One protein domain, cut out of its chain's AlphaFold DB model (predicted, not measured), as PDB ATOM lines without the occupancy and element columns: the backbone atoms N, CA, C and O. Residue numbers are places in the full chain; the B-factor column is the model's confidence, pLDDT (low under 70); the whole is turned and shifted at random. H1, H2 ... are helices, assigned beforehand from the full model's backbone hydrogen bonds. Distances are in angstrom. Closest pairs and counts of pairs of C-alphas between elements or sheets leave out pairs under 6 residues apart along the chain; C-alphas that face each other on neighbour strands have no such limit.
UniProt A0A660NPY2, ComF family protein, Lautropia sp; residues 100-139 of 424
ATOM      1  N   GLN A 100     298.830 175.409 295.730       50.28
ATOM      2  CA  GLN A 100     298.512 175.801 294.349       50.28
ATOM      3  C   GLN A 100     299.535 176.783 293.756       50.28
ATOM      4  O   GLN A 100     299.845 176.716 292.566       50.28
ATOM      5  N   HIS A 101     300.098 177.678 294.573       44.41
ATOM      6  CA  HIS A 101     301.127 178.618 294.121       44.41
ATOM      7  C   HIS A 101     302.459 177.924 293.827       44.41
ATOM      8  O   HIS A 101     303.082 178.205 292.802       44.41
ATOM      9  N   HIS A 102     302.874 176.978 294.673       51.59
ATOM     10  CA  HIS A 102     304.086 176.202 294.419       51.59
ATOM     11  C   HIS A 102     303.921 175.306 293.187       51.59
ATOM     12  O   HIS A 102     304.754 175.367 292.289       51.59
ATOM     13  N   THR A 103     302.825 174.553 293.073       51.53
ATOM     14  CA  THR A 103     302.585 173.671 291.911       51.53
ATOM     15  C   THR A 103     302.515 174.431 290.585       51.53
ATOM     16  O   THR A 103     303.137 173.999 289.618       51.53
ATOM     17  N   ARG A 104     301.861 175.600 290.525       53.69
ATOM     18  CA  ARG A 104     301.855 176.450 289.315       53.69
ATOM     19  C   ARG A 104     303.237 177.009 288.967       53.69
ATOM     20  O   ARG A 104     303.586 177.069 287.792       53.69
ATOM     21  N   ARG A 105     304.040 177.379 289.969       52.91
ATOM     22  CA  ARG A 105     305.425 177.839 289.772       52.91
ATOM     23  C   ARG A 105     306.318 176.718 289.230       52.91
ATOM     24  O   ARG A 105     307.066 176.949 288.286       52.91
ATOM     25  N   TRP A 106     306.195 175.510 289.779       59.53
ATOM     26  CA  TRP A 106     306.908 174.322 289.303       59.53
ATOM     27  C   TRP A 106     306.481 173.923 287.885       59.53
ATOM     28  O   TRP A 106     307.343 173.680 287.044       59.53
ATOM     29  N   LEU A 107     305.178 173.943 287.582       58.06
ATOM     30  CA  LEU A 107     304.657 173.685 286.234       58.06
ATOM     31  C   LEU A 107     305.128 174.731 285.215       58.06
ATOM     32  O   LEU A 107     305.498 174.359 284.108       58.06
ATOM     33  N   GLY A 108     305.189 176.015 285.580       54.22
ATOM     34  CA  GLY A 108     305.742 177.068 284.719       54.22
ATOM     35  C   GLY A 108     307.244 176.905 284.450       54.22
ATOM     36  O   GLY A 108     307.692 177.105 283.323       54.22
ATOM     37  N   MET A 109     308.022 176.480 285.454       54.47
ATOM     38  CA  MET A 109     309.451 176.169 285.292       54.47
ATOM     39  C   MET A 109     309.686 174.941 284.401       54.47
ATOM     40  O   MET A 109     310.615 174.943 283.597       54.47
ATOM     41  N   LEU A 110     308.849 173.905 284.528       58.50
ATOM     42  CA  LEU A 110     308.888 172.705 283.685       58.50
ATOM     43  C   LEU A 110     308.444 173.005 282.247       58.50
ATOM     44  O   LEU A 110     309.138 172.629 281.308       58.50
ATOM     45  N   ALA A 111     307.349 173.744 282.060       59.03
ATOM     46  CA  ALA A 111     306.863 174.146 280.740       59.03
ATOM     47  C   ALA A 111     307.875 175.035 279.998       59.03
ATOM     48  O   ALA A 111     308.100 174.833 278.810       59.03
ATOM     49  N   GLY A 112     308.556 175.949 280.700       52.78
ATOM     50  CA  GLY A 112     309.627 176.774 280.129       52.78
ATOM     51  C   GLY A 112     310.918 176.016 279.780       52.78
ATOM     52  O   GLY A 112     311.788 176.599 279.138       52.78
ATOM     53  N   ARG A 113     311.046 174.748 280.201       55.16
ATOM     54  CA  ARG A 113     312.119 173.821 279.795       55.16
ATOM     55  C   ARG A 113     311.688 172.840 278.701       55.16
ATOM     56  O   ARG A 113     312.551 172.324 278.004       55.16
ATOM     57  N   LEU A 114     310.387 172.564 278.580       57.12
ATOM     58  CA  LEU A 114     309.830 171.556 277.668       57.12
ATOM     59  C   LEU A 114     309.264 172.146 276.368       57.12
ATOM     60  O   LEU A 114     309.148 171.423 275.383       57.12
ATOM     61  N   LEU A 115     308.912 173.435 276.345       57.09
ATOM     62  CA  LEU A 115     308.458 174.138 275.145       57.09
ATOM     63  C   LEU A 115     309.580 175.070 274.659       57.09
ATOM     64  O   LEU A 115     309.977 175.957 275.423       57.09
ATOM     65  N   PRO A 116     310.100 174.897 273.427       57.56
ATOM     66  CA  PRO A 116     311.102 175.803 272.882       57.56
ATOM     67  C   PRO A 116     310.560 177.233 272.878       57.56
ATOM     68  O   PRO A 116     309.399 177.475 272.528       57.56
ATOM     69  N   ARG A 117     311.385 178.189 273.312       69.75
ATOM     70  CA  ARG A 117     311.007 179.604 273.298       69.75
ATOM     71  C   ARG A 117     311.033 180.081 271.849       69.75
ATOM     72  O   ARG A 117     311.836 179.618 271.051       69.75
ATOM     73  N   ALA A 118     310.159 181.010 271.490       81.94
ATOM     74  CA  ALA A 118     310.266 181.680 270.201       81.94
ATOM     75  C   ALA A 118     311.307 182.802 270.301       81.94
ATOM     76  O   ALA A 118     311.307 183.568 271.268       81.94
ATOM     77  N   CYS A 119     312.162 182.922 269.290       84.50
ATOM     78  CA  CYS A 119     313.093 184.030 269.137       84.50
ATOM     79  C   CYS A 119     312.319 185.350 269.143       84.50
ATOM     80  O   CYS A 119     311.373 185.518 268.370       84.50
ATOM     81  N   LEU A 120     312.760 186.307 269.966       86.19
ATOM     82  CA  LEU A 120     312.108 187.610 270.119       86.19
ATOM     83  C   LEU A 120     311.916 188.357 268.786       86.19
ATOM     84  O   LEU A 120     310.959 189.115 268.650       86.19
ATOM     85  N   LEU A 121     312.824 188.175 267.820       86.94
ATOM     86  CA  LEU A 121     312.830 188.953 266.577       86.94
ATOM     87  C   LEU A 121     312.192 188.218 265.393       86.94
ATOM     88  O   LEU A 121     311.414 188.829 264.668       86.94
ATOM     89  N   CYS A 122     312.499 186.934 265.180       86.00
ATOM     90  CA  CYS A 122     311.993 186.181 264.022       86.00
ATOM     91  C   CYS A 122     310.879 185.176 264.349       86.00
ATOM     92  O   CYS A 122     310.327 184.569 263.434       86.00
ATOM     93  N   GLY A 123     310.574 184.947 265.630       84.12
ATOM     94  CA  GLY A 123     309.556 183.990 266.071       84.12
ATOM     95  C   GLY A 123     309.926 182.511 265.898       84.12
ATOM     96  O   GLY A 123     309.156 181.651 266.315       84.12
ATOM     97  N   GLN A 124     311.088 182.195 265.315       85.38
ATOM     98  CA  GLN A 124     311.545 180.812 265.161       85.38
ATOM     99  C   GLN A 124     311.883 180.186 266.518       85.38
ATOM    100  O   GLN A 124     312.365 180.906 267.395       85.38
ATOM    101  N   PRO A 125     311.689 178.869 266.699       80.44
ATOM    102  CA  PRO A 125     312.119 178.168 267.901       80.44
ATOM    103  C   PRO A 125     313.609 178.413 268.176       80.44
ATOM    104  O   PRO A 125     314.453 178.228 267.300       80.44
ATOM    105  N   CYS A 126     313.931 178.834 269.390       78.06
ATOM    106  CA  CYS A 126     315.282 178.879 269.922       78.06
ATOM    107  C   CYS A 126     315.289 178.298 271.339       78.06
ATOM    108  O   CYS A 126     314.244 178.170 271.981       78.06
ATOM    109  N   ASP A 127     316.471 177.900 271.804       74.44
ATOM    110  CA  ASP A 127     316.641 177.239 273.098       74.44
ATOM    111  C   ASP A 127     316.410 178.219 274.271       74.44
ATOM    112  O   ASP A 127     315.558 179.106 274.239       74.44
ATOM    113  N   ALA A 128     317.185 178.111 275.351       71.56
ATOM    114  CA  ALA A 128     317.066 178.987 276.517       71.56
ATOM    115  C   ALA A 128     317.438 180.467 276.252       71.56
ATOM    116  O   ALA A 128     317.368 181.282 277.171       71.56
ATOM    117  N   GLN A 129     317.840 180.822 275.028       79.44
ATOM    118  CA  GLN A 129     318.237 182.176 274.641       79.44
ATOM    119  C   GLN A 129     317.026 183.038 274.258       79.44
ATOM    120  O   GLN A 129     316.000 182.547 273.792       79.44
ATOM    121  N   ALA A 130     317.159 184.355 274.425       84.06
ATOM    122  CA  ALA A 130     316.150 185.321 273.986       84.06
ATOM    123  C   ALA A 130     316.107 185.497 272.452       84.06
ATOM    124  O   ALA A 130     315.084 185.913 271.901       84.06
ATOM    125  N   LEU A 131     317.213 185.187 271.767       85.75
ATOM    126  CA  LEU A 131     317.381 185.277 270.318       85.75
ATOM    127  C   LEU A 131     318.003 183.990 269.780       85.75
ATOM    128  O   LEU A 131     318.838 183.383 270.443       85.75
ATOM    129  N   CYS A 132     317.640 183.602 268.556       85.88
ATOM    130  CA  CYS A 132     318.385 182.580 267.826       85.88
ATOM    131  C   CYS A 132     319.737 183.134 267.344       85.88
ATOM    132  O   CYS A 132     319.881 184.342 267.151       85.88
ATOM    133  N   ALA A 133     320.706 182.252 267.071       84.56
ATOM    134  CA  ALA A 133     322.052 182.639 266.631       84.56
ATOM    135  C   ALA A 133     322.048 183.581 265.411       84.56
ATOM    136  O   ALA A 133     322.809 184.546 265.382       84.56
ATOM    137  N   ALA A 134     321.149 183.349 264.446       85.56
ATOM    138  CA  ALA A 134     320.986 184.224 263.287       85.56
ATOM    139  C   ALA A 134     320.562 185.642 263.699       85.56
ATOM    140  O   ALA A 134     321.211 186.607 263.319       85.56
ATOM    141  N   CYS A 135     319.524 185.776 264.532       86.69
ATOM    142  CA  CYS A 135     319.056 187.079 265.001       86.69
ATOM    143  C   CYS A 135     320.075 187.797 265.890       86.69
ATOM    144  O   CYS A 135     320.196 189.016 265.792       86.69
ATOM    145  N   THR A 136     320.814 187.060 266.722       85.19
ATOM    146  CA  THR A 136     321.929 187.603 267.510       85.19
ATOM    147  C   THR A 136     323.018 188.166 266.598       85.19
ATOM    148  O   THR A 136     323.477 189.282 266.826       85.19
ATOM    149  N   GLY A 137     323.373 187.432 265.534       81.44
ATOM    150  CA  GLY A 137     324.358 187.828 264.521       81.44
ATOM    151  C   GLY A 137     323.923 188.970 263.593       81.44
ATOM    152  O   GLY A 137     324.725 189.481 262.818       81.44
ATOM    153  N   THR A 138     322.649 189.365 263.638       84.81
ATOM    154  CA  THR A 138     322.094 190.458 262.824       84.81
ATOM    155  C   THR A 138     321.574 191.611 263.675       84.81
ATOM    156  O   THR A 138     320.820 192.450 263.178       84.81
ATOM    157  N   LEU A 139     321.906 191.651 264.971       86.56
ATOM    158  CA  LEU A 139     321.496 192.767 265.815       86.56
ATOM    159  C   LEU A 139     322.060 194.078 265.238       86.56
ATOM    160  O   LEU A 139     323.248 194.148 264.911       86.56
TER     161      LEU A 139
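This is residues 100 to 139 of the 424 residues of the protein "ComF family protein" of Lautropia sp (UniProt A0A660NPY2). One helix, H1, sticks out like an arm with its residues 100 to 111 free, and beyond it the chain folds into a small head of loops that also holds the short helix H2. In the head, residues 117 to 118 pair with residues 125 to 126, antiparallel, in a short loop-like turn of the chain. The printed part has 40 residues with two named helices, H1 then H2 along the chain, and no named strand; the class is all helix. The whole is only just loose, close to extended, with a radius of gyration of the C-alphas of 12.9 A, and it spans 42 by 14 by 12 A, the arm making much of the length.

H1, the longest helix, takes residues 100 to 114 and measures 20.6 A from first to last C-alpha, from C-alpha 100 at (298.512, 175.801, 294.349) to C-alpha 114 at (309.830, 171.556, 277.668). H2 takes residues 133 to 137, ending with C-alpha 137 at (324.358, 187.828, 264.521).

H1 and H2 are apart: no C-alpha of the one is within 8 A of the other. Residues 100 to 111, which belong to H1, stand free, with no C-alpha 8 or more residues away along the chain within 10 A. In both H1 and H2 every O i to N i+4 pair is within hydrogen-bond range.

The C-alphas of Gln 100 and Thr 138 are the two farthest apart, at 42.0 A. The link from H1 to H2 is long, 18 residues, 115 to 132, with no named element. The printed part has no cut. The mean pLDDT of the printed part is 70.7; residues 100 to 117 are under 70, and H1 has a mean of 54 against 85 for H2.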